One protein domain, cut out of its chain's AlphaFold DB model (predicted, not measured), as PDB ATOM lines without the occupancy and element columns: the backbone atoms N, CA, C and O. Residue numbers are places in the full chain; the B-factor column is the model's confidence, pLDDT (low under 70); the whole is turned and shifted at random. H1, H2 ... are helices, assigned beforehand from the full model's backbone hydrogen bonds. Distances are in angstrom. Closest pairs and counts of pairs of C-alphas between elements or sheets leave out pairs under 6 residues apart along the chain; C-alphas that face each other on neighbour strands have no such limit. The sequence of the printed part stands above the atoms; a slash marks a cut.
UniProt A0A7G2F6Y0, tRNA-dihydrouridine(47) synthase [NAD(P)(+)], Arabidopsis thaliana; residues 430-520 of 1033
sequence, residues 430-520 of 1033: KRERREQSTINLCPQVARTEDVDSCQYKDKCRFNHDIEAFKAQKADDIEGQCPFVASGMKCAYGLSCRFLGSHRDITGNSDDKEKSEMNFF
ATOM      1  N   LYS A 430      -8.107  19.925  -1.294       75.69
ATOM      2  CA  LYS A 430      -7.172  20.945  -0.779       75.69
ATOM      3  C   LYS A 430      -7.466  21.331   0.678       75.69
ATOM      4  O   LYS A 430      -6.542  21.753   1.374       75.69
ATOM      5  N   ARG A 431      -8.717  21.190   1.124       78.25
ATOM      6  CA  ARG A 431      -9.174  21.377   2.507       78.25
ATOM      7  C   ARG A 431      -8.757  20.186   3.377       78.25
ATOM      8  O   ARG A 431      -7.976  20.387   4.298       78.25
ATOM      9  N   GLU A 432      -9.109  18.970   2.971       75.81
ATOM     10  CA  GLU A 432      -8.760  17.723   3.669       75.81
ATOM     11  C   GLU A 432      -7.237  17.585   3.823       75.81
ATOM     12  O   GLU A 432      -6.735  17.307   4.905       75.81
ATOM     13  N   ARG A 433      -6.448  17.922   2.788       71.38
ATOM     14  CA  ARG A 433      -4.975  17.957   2.911       71.38
ATOM     15  C   ARG A 433      -4.448  19.011   3.892       71.38
ATOM     16  O   ARG A 433      -3.316  18.862   4.343       71.38
ATOM     17  N   ARG A 434      -5.185  20.088   4.193       70.75
ATOM     18  CA  ARG A 434      -4.814  21.062   5.239       70.75
ATOM     19  C   ARG A 434      -5.140  20.515   6.628       70.75
ATOM     20  O   ARG A 434      -4.265  20.558   7.484       70.75
ATOM     21  N   GLU A 435      -6.326  19.942   6.791       75.12
ATOM     22  CA  GLU A 435      -6.788  19.305   8.032       75.12
ATOM     23  C   GLU A 435      -5.886  18.109   8.409       75.12
ATOM     24  O   GLU A 435      -5.402  18.025   9.536       75.12
ATOM     25  N   GLN A 436      -5.500  17.277   7.435       69.44
ATOM     26  CA  GLN A 436      -4.530  16.194   7.632       69.44
ATOM     27  C   GLN A 436      -3.129  16.703   8.006       69.44
ATOM     28  O   GLN A 436      -2.427  16.059   8.779       69.44
ATOM     29  N   SER A 437      -2.689  17.859   7.490       71.25
ATOM     30  CA  SER A 437      -1.397  18.419   7.916       71.25
ATOM     31  C   SER A 437      -1.425  18.943   9.351       71.25
ATOM     32  O   SER A 437      -0.430  18.782  10.037       71.25
ATOM     33  N   THR A 438      -2.546  19.485   9.837       73.88
ATOM     34  CA  THR A 438      -2.682  19.872  11.254       73.88
ATOM     35  C   THR A 438      -2.792  18.680  12.211       73.88
ATOM     36  O   THR A 438      -2.607  18.863  13.406       73.88
ATOM     37  N   ILE A 439      -3.048  17.472  11.698       80.50
ATOM     38  CA  ILE A 439      -2.995  16.209  12.453       80.50
ATOM     39  C   ILE A 439      -1.565  15.644  12.454       80.50
ATOM     40  O   ILE A 439      -1.002  15.339  13.503       80.50
ATOM     41  N   ASN A 440      -0.950  15.520  11.275       85.81
ATOM     42  CA  ASN A 440       0.357  14.879  11.130       85.81
ATOM     43  C   ASN A 440       1.494  15.718  11.755       85.81
ATOM     44  O   ASN A 440       1.645  16.904  11.445       85.81
ATOM     45  N   LEU A 441       2.354  15.069  12.548       90.38
ATOM     46  CA  LEU A 441       3.578  15.663  13.100       90.38
ATOM     47  C   LEU A 441       4.524  16.157  11.986       90.38
ATOM     48  O   LEU A 441       4.660  15.537  10.927       90.38
ATOM     49  N   CYS A 442       5.201  17.280  12.228       91.12
ATOM     50  CA  CYS A 442       6.152  17.879  11.297       91.12
ATOM     51  C   CYS A 442       7.299  16.908  10.962       91.12
ATOM     52  O   CYS A 442       7.980  16.461  11.883       91.12
ATOM     53  N   PRO A 443       7.609  16.634   9.677       89.44
ATOM     54  CA  PRO A 443       8.651  15.670   9.295       89.44
ATOM     55  C   PRO A 443      10.078  15.983   9.774       89.44
ATOM     56  O   PRO A 443      10.956  15.131   9.647       89.44
ATOM     57  N   GLN A 444      10.334  17.202  10.260       88.88
ATOM     58  CA  GLN A 444      11.600  17.552  10.908       88.88
ATOM     59  C   GLN A 444      11.565  17.151  12.389       88.88
ATOM     60  O   GLN A 444      12.375  16.326  12.791       88.88
ATOM     61  N   VAL A 445      10.564  17.632  13.139       91.44
ATOM     62  CA  VAL A 445      10.321  17.291  14.557       91.44
ATOM     63  C   VAL A 445      10.170  15.780  14.752       91.44
ATOM     64  O   VAL A 445      10.747  15.209  15.665       91.44
ATOM     65  N   ALA A 446       9.480  15.096  13.836       90.88
ATOM     66  CA  ALA A 446       9.346  13.642  13.854       90.88
ATOM     67  C   ALA A 446      10.694  12.904  13.736       90.88
ATOM     68  O   ALA A 446      10.807  11.790  14.231       90.88
ATOM     69  N   ARG A 447      11.715  13.495  13.094       88.69
ATOM     70  CA  ARG A 447      13.046  12.885  12.896       88.69
ATOM     71  C   ARG A 447      14.051  13.250  13.992       88.69
ATOM     72  O   ARG A 447      14.998  12.497  14.209       88.69
ATOM     73  N   THR A 448      13.897  14.417  14.611       87.25
ATOM     74  CA  THR A 448      14.817  14.959  15.626       87.25
ATOM     75  C   THR A 448      14.322  14.770  17.058       87.25
ATOM     76  O   THR A 448      15.129  14.866  17.973       87.25
ATOM     77  N   GLU A 449      13.017  14.548  17.238       87.69
ATOM     78  CA  GLU A 449      12.275  14.655  18.508       87.69
ATOM     79  C   GLU A 449      12.367  16.044  19.175       87.69
ATOM     80  O   GLU A 449      11.969  16.223  20.321       87.69
ATOM     81  N   ASP A 450      12.821  17.053  18.421       88.50
ATOM     82  CA  ASP A 450      12.994  18.439  18.856       88.50
ATOM     83  C   ASP A 450      12.081  19.385  18.059       88.50
ATOM     84  O   ASP A 450      12.149  19.459  16.826       88.50
ATOM     85  N   VAL A 451      11.251  20.147  18.772       88.88
ATOM     86  CA  VAL A 451      10.332  21.147  18.208       88.88
ATOM     87  C   VAL A 451      11.079  22.351  17.618       88.88
ATOM     88  O   VAL A 451      10.687  22.858  16.561       88.88
ATOM     89  N   ASP A 452      12.176  22.787  18.244       88.75
ATOM     90  CA  ASP A 452      12.931  23.974  17.826       88.75
ATOM     91  C   ASP A 452      13.724  23.752  16.527       88.75
ATOM     92  O   ASP A 452      13.957  24.706  15.775       88.75
ATOM     93  N   SER A 453      14.037  22.495  16.188       90.06
ATOM     94  CA  SER A 453      14.642  22.089  14.910       90.06
ATOM     95  C   SER A 453      13.828  22.480  13.666       90.06
ATOM     96  O   SER A 453      14.350  22.462  12.543       90.06
ATOM     97  N   CYS A 454      12.545  22.829  13.816       90.94
ATOM     98  CA  CYS A 454      11.698  23.242  12.706       90.94
ATOM     99  C   CYS A 454      11.915  24.718  12.333       90.94
ATOM    100  O   CYS A 454      11.403  25.621  12.989       90.94
ATOM    101  N   GLN A 455      12.553  24.966  11.180       91.62
ATOM    102  CA  GLN A 455      12.789  26.313  10.619       91.62
ATOM    103  C   GLN A 455      11.544  27.224  10.507       91.62
ATOM    104  O   GLN A 455      11.684  28.435  10.360       91.62
ATOM    105  N   TYR A 456      10.331  26.659  10.531       89.44
ATOM    106  CA  TYR A 456       9.079  27.415  10.440       89.44
ATOM    107  C   TYR A 456       8.459  27.754  11.805       89.44
ATOM    108  O   TYR A 456       7.598  28.633  11.849       89.44
ATOM    109  N   LYS A 457       8.877  27.084  12.892       87.38
ATOM    110  CA  LYS A 457       8.312  27.204  14.253       87.38
ATOM    111  C   LYS A 457       6.776  27.278  14.231       87.38
ATOM    112  O   LYS A 457       6.152  26.460  13.560       87.38
ATOM    113  N   ASP A 458       6.165  28.269  14.870       84.75
ATOM    114  CA  ASP A 458       4.702  28.436  14.979       84.75
ATOM    115  C   ASP A 458       4.006  28.727  13.633       84.75
ATOM    116  O   ASP A 458       2.784  28.682  13.524       84.75
ATOM    117  N   LYS A 459       4.780  29.032  12.582       88.06
ATOM    118  CA  LYS A 459       4.299  29.205  11.200       88.06
ATOM    119  C   LYS A 459       4.375  27.905  10.392       88.06
ATOM    120  O   LYS A 459       4.139  27.918   9.181       88.06
ATOM    121  N   CYS A 460       4.737  26.788  11.025       87.56
ATOM    122  CA  CYS A 460       4.670  25.474  10.407       87.56
ATOM    123  C   CYS A 460       3.216  25.118  10.064       87.56
ATOM    124  O   CYS A 460       2.272  25.493  10.750       87.56
ATOM    125  N   ARG A 461       3.033  24.372   8.973       88.69
ATOM    126  CA  ARG A 461       1.724  23.833   8.571       88.69
ATOM    127  C   ARG A 461       1.407  22.485   9.247       88.69
ATOM    128  O   ARG A 461       0.284  22.002   9.133       88.69
ATOM    129  N   PHE A 462       2.403  21.873   9.879       89.31
ATOM    130  CA  PHE A 462       2.301  20.570  10.523       89.31
ATOM    131  C   PHE A 462       2.251  20.701  12.040       89.31
ATOM    132  O   PHE A 462       2.758  21.685  12.577       89.31
ATOM    133  N   ASN A 463       1.683  19.702  12.716       89.19
ATOM    134  CA  ASN A 463       1.668  19.678  14.173       89.19
ATOM    135  C   ASN A 463       3.104  19.580  14.731       89.19
ATOM    136  O   ASN A 463       3.974  18.960  14.113       89.19
ATOM    137  N   HIS A 464       3.348  20.192  15.888       92.62
ATOM    138  CA  HIS A 464       4.592  20.089  16.660       92.62
ATOM    139  C   HIS A 464       4.384  19.429  18.033       92.62
ATOM    140  O   HIS A 464       5.369  19.105  18.688       92.62
ATOM    141  N   ASP A 465       3.137  19.200  18.455       91.44
ATOM    142  CA  ASP A 465       2.825  18.487  19.689       91.44
ATOM    143  C   ASP A 465       3.174  16.995  19.544       91.44
ATOM    144  O   ASP A 465       2.511  16.233  18.833       91.44
ATOM    145  N   ILE A 466       4.271  16.599  20.194       90.94
ATOM    146  CA  ILE A 466       4.787  15.230  20.188       90.94
ATOM    147  C   ILE A 466       3.918  14.311  21.058       90.94
ATOM    148  O   ILE A 466       3.776  13.136  20.723       90.94
ATOM    149  N   GLU A 467       3.329  14.813  22.146       90.44
ATOM    150  CA  GLU A 467       2.557  14.000  23.092       90.44
ATOM    151  C   GLU A 467       1.164  13.698  22.536       90.44
ATOM    152  O   GLU A 467       0.779  12.530  22.462       90.44
ATOM    153  N   ALA A 468       0.458  14.708  22.018       89.56
ATOM    154  CA  ALA A 468      -0.811  14.507  21.324       89.56
ATOM    155  C   ALA A 468      -0.645  13.630  20.071       89.56
ATOM    156  O   ALA A 468      -1.489  12.774  19.804       89.56
ATOM    157  N   PHE A 469       0.462  13.772  19.327       90.25
ATOM    158  CA  PHE A 469       0.749  12.867  18.211       90.25
ATOM    159  C   PHE A 469       1.013  11.430  18.684       90.25
ATOM    160  O   PHE A 469       0.452  10.504  18.103       90.25
ATOM    161  N   LYS A 470       1.821  11.223  19.737       88.38
ATOM    162  CA  LYS A 470       2.072   9.887  20.313       88.38
ATOM    163  C   LYS A 470       0.778   9.242  20.837       88.38
ATOM    164  O   LYS A 470       0.616   8.043  20.657       88.38
ATOM    165  N   ALA A 471      -0.157  10.020  21.390       88.69
ATOM    166  CA  ALA A 471      -1.466   9.541  21.847       88.69
ATOM    167  C   ALA A 471      -2.473   9.247  20.712       88.69
ATOM    168  O   ALA A 471      -3.387   8.450  20.901       88.69
ATOM    169  N   GLN A 472      -2.333   9.883  19.542       87.25
ATOM    170  CA  GLN A 472      -3.183   9.634  18.365       87.25
ATOM    171  C   GLN A 472      -2.614   8.555  17.423       87.25
ATOM    172  O   GLN A 472      -3.349   7.951  16.637       87.25
ATOM    173  N   LYS A 473      -1.298   8.327  17.453       87.19
ATOM    174  CA  LYS A 473      -0.623   7.298  16.660       87.19
ATOM    175  C   LYS A 473      -1.098   5.914  17.121       87.19
ATOM    176  O   LYS A 473      -0.872   5.543  18.264       87.19
ATOM    177  N   ALA A 474      -1.698   5.143  16.215       86.06
ATOM    178  CA  ALA A 474      -1.998   3.731  16.461       86.06
ATOM    179  C   ALA A 474      -0.722   2.932  16.806       86.06
ATOM    180  O   ALA A 474       0.390   3.354  16.470       86.06
ATOM    181  N   ASP A 475      -0.885   1.748  17.395       88.50
ATOM    182  CA  ASP A 475       0.220   0.893  17.849       88.50
ATOM    183  C   ASP A 475       1.206   0.531  16.730       88.50
ATOM    184  O   ASP A 475       0.842   0.513  15.550       88.50
ATOM    185  N   ASP A 476       2.462   0.260  17.083       91.56
ATOM    186  CA  ASP A 476       3.478  -0.173  16.118       91.56
ATOM    187  C   ASP A 476       3.207  -1.588  15.582       91.56
ATOM    188  O   ASP A 476       2.673  -2.459  16.264       91.56
ATOM    189  N   ILE A 477       3.613  -1.807  14.335       92.94
ATOM    190  CA  ILE A 477       3.584  -3.089  13.638       92.94
ATOM    191  C   ILE A 477       4.798  -3.911  14.088       92.94
ATOM    192  O   ILE A 477       5.917  -3.394  14.177       92.94
ATOM    193  N   GLU A 478       4.587  -5.203  14.331       89.88
ATOM    194  CA  GLU A 478       5.657  -6.142  14.669       89.88
ATOM    195  C   GLU A 478       6.718  -6.266  13.558       89.88
ATOM    196  O   GLU A 478       6.449  -6.093  12.367       89.88
ATOM    197  N   GLY A 479       7.950  -6.604  13.949       88.12
ATOM    198  CA  GLY A 479       9.076  -6.802  13.035       88.12
ATOM    199  C   GLY A 479      10.143  -5.710  13.132       88.12
ATOM    200  O   GLY A 479      10.430  -5.192  14.211       88.12
ATOM    201  N   GLN A 480      10.797  -5.403  12.008       90.25
ATOM    202  CA  GLN A 480      11.912  -4.452  11.949       90.25
ATOM    203  C   GLN A 480      11.671  -3.367  10.900       90.25
ATOM    204  O   GLN A 480      11.311  -3.654   9.760       90.25
ATOM    205  N   CYS A 481      11.955  -2.117  11.266       92.62
ATOM    206  CA  CYS A 481      11.915  -0.979  10.359       92.62
ATOM    207  C   CYS A 481      12.861  -1.220   9.165       92.62
ATOM    208  O   CYS A 481      14.061  -1.430   9.366       92.62
ATOM    209  N   PRO A 482      12.380  -1.143   7.910       90.81
ATOM    210  CA  PRO A 482      13.152  -1.555   6.734       90.81
ATOM    211  C   PRO A 482      14.320  -0.613   6.404       90.81
ATOM    212  O   PRO A 482      15.227  -0.993   5.659       90.81
ATOM    213  N   PHE A 483      14.335   0.597   6.973       89.81
ATOM    214  CA  PHE A 483      15.489   1.500   6.946       89.81
ATOM    215  C   PHE A 483      16.558   1.046   7.953       89.81
ATOM    216  O   PHE A 483      17.712   0.846   7.576       89.81
ATOM    217  N   VAL A 484      16.157   0.783   9.202       87.88
ATOM    218  CA  VAL A 484      17.034   0.312  10.290       87.88
ATOM    219  C   VAL A 484      17.663  -1.042   9.954       87.88
ATOM    220  O   VAL A 484      18.877  -1.188  10.061       87.88
ATOM    221  N   ALA A 485      16.874  -1.993   9.445       87.00
ATOM    222  CA  ALA A 485      17.352  -3.301   8.989       87.00
ATOM    223  C   ALA A 485      18.339  -3.215   7.804       87.00
ATOM    224  O   ALA A 485      19.153  -4.111   7.605       87.00
ATOM    225  N   SER A 486      18.315  -2.115   7.041       82.62
ATOM    226  CA  SER A 486      19.292  -1.823   5.976       82.62
ATOM    227  C   SER A 486      20.528  -1.059   6.486       82.62
ATOM    228  O   SER A 486      21.370  -0.620   5.695       82.62
ATOM    229  N   GLY A 487      20.635  -0.841   7.801       82.44
ATOM    230  CA  GLY A 487      21.655  -0.001   8.421       82.44
ATOM    231  C   GLY A 487      21.582   1.451   7.943       82.44
ATOM    232  O   GLY A 487      22.603   1.993   7.520       82.44
ATOM    233  N   MET A 488      20.381   2.036   7.924       81.88
ATOM    234  CA  MET A 488      20.113   3.443   7.603       81.88
ATOM    235  C   MET A 488      19.261   4.089   8.701       81.88
ATOM    236  O   MET A 488      18.379   3.446   9.274       81.88
ATOM    237  N   LYS A 489      19.466   5.385   8.963       85.62
ATOM    238  CA  LYS A 489      18.611   6.146   9.883       85.62
ATOM    239  C   LYS A 489      17.208   6.304   9.285       85.62
ATOM    240  O   LYS A 489      17.054   6.735   8.144       85.62
ATOM    241  N   CYS A 490      16.170   5.964  10.050       89.56
ATOM    242  CA  CYS A 490      14.789   6.057   9.580       89.56
ATOM    243  C   CYS A 490      14.375   7.525   9.371       89.56
ATOM    244  O   CYS A 490      14.256   8.292  10.326       89.56
ATOM    245  N   ALA A 491      14.106   7.915   8.121       88.75
ATOM    246  CA  ALA A 491      13.787   9.298   7.755       88.75
ATOM    247  C   ALA A 491      12.463   9.831   8.350       88.75
ATOM    248  O   ALA A 491      12.250  11.050   8.335       88.75
ATOM    249  N   TYR A 492      11.617   8.927   8.859       91.12
ATOM    250  CA  TYR A 492      10.296   9.171   9.451       91.12
ATOM    251  C   TYR A 492      10.331   9.319  10.985       91.12
ATOM    252  O   TYR A 492       9.433   9.936  11.549       91.12
ATOM    253  N   GLY A 493      11.358   8.774  11.657       91.12
ATOM    254  CA  GLY A 493      11.498   8.807  13.118       91.12
ATOM    255  C   GLY A 493      10.215   8.398  13.852       91.12
ATOM    256  O   GLY A 493       9.716   7.296  13.633       91.12
ATOM    257  N   LEU A 494       9.658   9.291  14.671       92.00
ATOM    258  CA  LEU A 494       8.441   9.089  15.465       92.00
ATOM    259  C   LEU A 494       7.189   8.707  14.668       92.00
ATOM    260  O   LEU A 494       6.323   8.012  15.203       92.00
ATOM    261  N   SER A 495       7.062   9.137  13.406       92.69
ATOM    262  CA  SER A 495       5.911   8.744  12.581       92.69
ATOM    263  C   SER A 495       6.053   7.344  11.978       92.69
ATOM    264  O   SER A 495       5.090   6.836  11.408       92.69
ATOM    265  N   CYS A 496       7.217   6.695  12.128       94.31
ATOM    266  CA  CYS A 496       7.427   5.314  11.714       94.31
ATOM    267  C   CYS A 496       6.498   4.362  12.479       94.31
ATOM    268  O   CYS A 496       6.409   4.417  13.703       94.31
ATOM    269  N   ARG A 497       5.855   3.452  11.748       94.69
ATOM    270  CA  ARG A 497       4.984   2.372  12.237       94.69
ATOM    271  C   ARG A 497       5.758   1.177  12.810       94.69
ATOM    272  O   ARG A 497       5.142   0.194  13.178       94.69
ATOM    273  N   PHE A 498       7.087   1.252  12.851       94.06
ATOM    274  CA  PHE A 498       7.997   0.227  13.374       94.06
ATOM    275  C   PHE A 498       8.982   0.856  14.384       94.06
ATOM    276  O   PHE A 498      10.140   0.438  14.478       94.06
ATOM    277  N   LEU A 499       8.562   1.917  15.084       90.75
ATOM    278  CA  LEU A 499       9.419   2.738  15.949       90.75
ATOM    279  C   LEU A 499      10.037   1.917  17.093       90.75
ATOM    280  O   LEU A 499      11.218   2.090  17.365       90.75
ATOM    281  N   GLY A 500       9.315   0.953  17.672       88.69
ATOM    282  CA  GLY A 500       9.842   0.014  18.676       88.69
ATOM    283  C   GLY A 500      11.027  -0.856  18.214       88.69
ATOM    284  O   GLY A 500      11.714  -1.449  19.041       88.69
ATOM    285  N   SER A 501      11.316  -0.910  16.907       88.56
ATOM    286  CA  SER A 501      12.520  -1.559  16.361       88.56
ATOM    287  C   SER A 501      13.716  -0.609  16.182       88.56
ATOM    288  O   SER A 501      14.831  -1.063  15.908       88.56
ATOM    289  N   HIS A 502      13.515   0.706  16.326       87.94
ATOM    290  CA  HIS A 502      14.594   1.688  16.301       87.94
ATOM    291  C   HIS A 502      15.407   1.576  17.598       87.94
ATOM    292  O   HIS A 502      14.969   1.996  18.663       87.94
ATOM    293  N   ARG A 503      16.616   1.018  17.502       76.25
ATOM    294  CA  ARG A 503      17.625   1.087  18.571       76.25
ATOM    295  C   ARG A 503      18.419   2.390  18.462       76.25
ATOM    296  O   ARG A 503      18.419   3.014  17.398       76.25
ATOM    297  N   ASP A 504      19.170   2.729  19.509       61.09
ATOM    298  CA  ASP A 504      20.149   3.826  19.518       61.09
ATOM    299  C   ASP A 504      21.320   3.561  18.557       61.09
ATOM    300  O   ASP A 504      22.439   3.219  18.945       61.09
ATOM    301  N   ILE A 505      21.064   3.709  17.257       56.53
ATOM    302  CA  ILE A 505      22.089   3.658  16.220       56.53
ATOM    303  C   ILE A 505      22.842   4.987  16.254       56.53
ATOM    304  O   ILE A 505      22.529   5.936  15.538       56.53
ATOM    305  N   THR A 506      23.901   5.013  17.059       45.62
ATOM    306  CA  THR A 506      24.945   6.055  17.098       45.62
ATOM    307  C   THR A 506      25.847   6.050  15.849       45.62
ATOM    308  O   THR A 506      26.935   6.623  15.841       45.62
ATOM    309  N   GLY A 507      25.400   5.403  14.766       46.16
ATOM    310  CA  GLY A 507      26.076   5.339  13.476       46.16
ATOM    311  C   GLY A 507      25.916   6.642  12.699       46.16
ATOM    312  O   GLY A 507      24.840   6.942  12.188       46.16
ATOM    313  N   ASN A 508      27.007   7.396  12.584       44.38
ATOM    314  CA  ASN A 508      27.056   8.712  11.946       44.38
ATOM    315  C   ASN A 508      27.106   8.623  10.402       44.38
ATOM    316  O   ASN A 508      27.977   9.215   9.769       44.38
ATOM    317  N   SER A 509      26.219   7.821   9.802       47.28
ATOM    318  CA  SER A 509      26.217   7.469   8.376       47.28
ATOM    319  C   SER A 509      25.076   8.145   7.601       47.28
ATOM    320  O   SER A 509      24.175   7.466   7.099       47.28
ATOM    321  N   ASP A 510      25.117   9.474   7.493       46.56
ATOM    322  CA  ASP A 510      24.274  10.215   6.538       46.56
ATOM    323  C   ASP A 510      24.722   9.980   5.074       46.56
ATOM    324  O   ASP A 510      23.923  10.130   4.149       46.56
ATOM    325  N   ASP A 511      25.963   9.522   4.862       44.41
ATOM    326  CA  ASP A 511      26.599   9.311   3.549       44.41
ATOM    327  C   ASP A 511      26.304   7.946   2.888       44.41
ATOM    328  O   ASP A 511      27.034   7.508   1.996       44.41
ATOM    329  N   LYS A 512      25.239   7.238   3.290       49.50
ATOM    330  CA  LYS A 512      24.783   6.064   2.524       49.50
ATOM    331  C   LYS A 512      24.075   6.541   1.256       49.50
ATOM    332  O   LYS A 512      23.002   7.144   1.320       49.50
ATOM    333  N   GLU A 513      24.703   6.275   0.114       54.25
ATOM    334  CA  GLU A 513      24.241   6.685  -1.211       54.25
ATOM    335  C   GLU A 513      22.765   6.323  -1.448       54.25
ATOM    336  O   GLU A 513      22.301   5.229  -1.114       54.25
ATOM    337  N   LYS A 514      21.996   7.269  -2.005       65.38
ATOM    338  CA  LYS A 514      20.553   7.092  -2.208       65.38
ATOM    339  C   LYS A 514      20.324   6.049  -3.293       65.38
ATOM    340  O   LYS A 514      20.513   6.327  -4.471       65.38
ATOM    341  N   SER A 515      19.853   4.874  -2.888       85.56
ATOM    342  CA  SER A 515      19.606   3.763  -3.806       85.56
ATOM    343  C   SER A 515      18.444   4.003  -4.777       85.56
ATOM    344  O   SER A 515      18.293   3.245  -5.724       85.56
ATOM    345  N   GLU A 516      17.640   5.057  -4.596       91.94
ATOM    346  CA  GLU A 516      16.690   5.539  -5.605       91.94
ATOM    347  C   GLU A 516      17.214   6.760  -6.366       91.94
ATOM    348  O   GLU A 516      17.837   7.657  -5.798       91.94
ATOM    349  N   MET A 517      16.867   6.837  -7.649       93.94
ATOM    350  CA  MET A 517      17.288   7.887  -8.579       93.94
ATOM    351  C   MET A 517      16.074   8.646  -9.148       93.94
ATOM    352  O   MET A 517      14.930   8.431  -8.736       93.94
ATOM    353  N   ASN A 518      16.307   9.558 -10.097       95.12
ATOM    354  CA  ASN A 518      15.274  10.277 -10.862       95.12
ATOM    355  C   ASN A 518      14.278  11.056  -9.973       95.12
ATOM    356  O   ASN A 518      13.080  11.138 -10.255       95.12
ATOM    357  N   PHE A 519      14.762  11.618  -8.859       94.00
ATOM    358  CA  PHE A 519      13.966  12.473  -7.975       94.00
ATOM    359  C   PHE A 519      13.483  13.720  -8.716       94.00
ATOM    360  O   PHE A 519      14.272  14.412  -9.352       94.00
ATOM    361  N   PHE A 520      12.193  14.051  -8.590       92.44
ATOM    362  CA  PHE A 520      11.645  15.200  -9.304       92.44
ATOM    363  C   PHE A 520      12.223  16.514  -8.766       92.44
ATOM    364  O   PHE A 520      11.906  16.944  -7.649       92.44
TER     365      PHE A 520
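Overview. This is residues 430 to 520 of the 1033 residues of the protein "tRNA-dihydrouridine(47) synthase [NAD(P)(+)]" of Arabidopsis thaliana (UniProt A0A7G2F6Y0). What does one see first? There is little regular structure: winding loops make most of the body, with three short helices before residue 473, a long looped stretch after them, and residues 513 to 520 sticking out. What is it made of? Of 91 printed residues, 21 are in H1, H2 and H3, in that order, with no named strand: all helix. How dense is it? It is only just compact, close to loose, with a radius of gyration of the C-alphas of 14.6 A and spans of 36 by 32 by 25 A.

Arrangement. Which helices come near each other? H1, residues 430 to 439, and H3, residues 466 to 472, are close but not clearly touching; their closest C-alphas, of Ile 439 and Phe 469, are 7.6 A apart. They run opposite ways at a steep tilt of 69 degrees, only just short of about perpendicular. H2, residues 445 to 448, is apart from H1. What of the backbones? Every O i to N i+4 pair is within hydrogen-bond range in H3, 5 of 6 in H1; H2 is too short for such a pair.

Along the chain. Where does H1 begin? C-alpha 430 is at (-7.172, 20.945, -0.779); H1 is 14.7 A long. Where does H3 end? C-alpha 472 is at (-3.183, 9.634, 18.365).

Size, cuts and confidence. Is it cut? The printed part has no cut. Where is confidence low? Residue 436 and residues 504 to 514 are under 70.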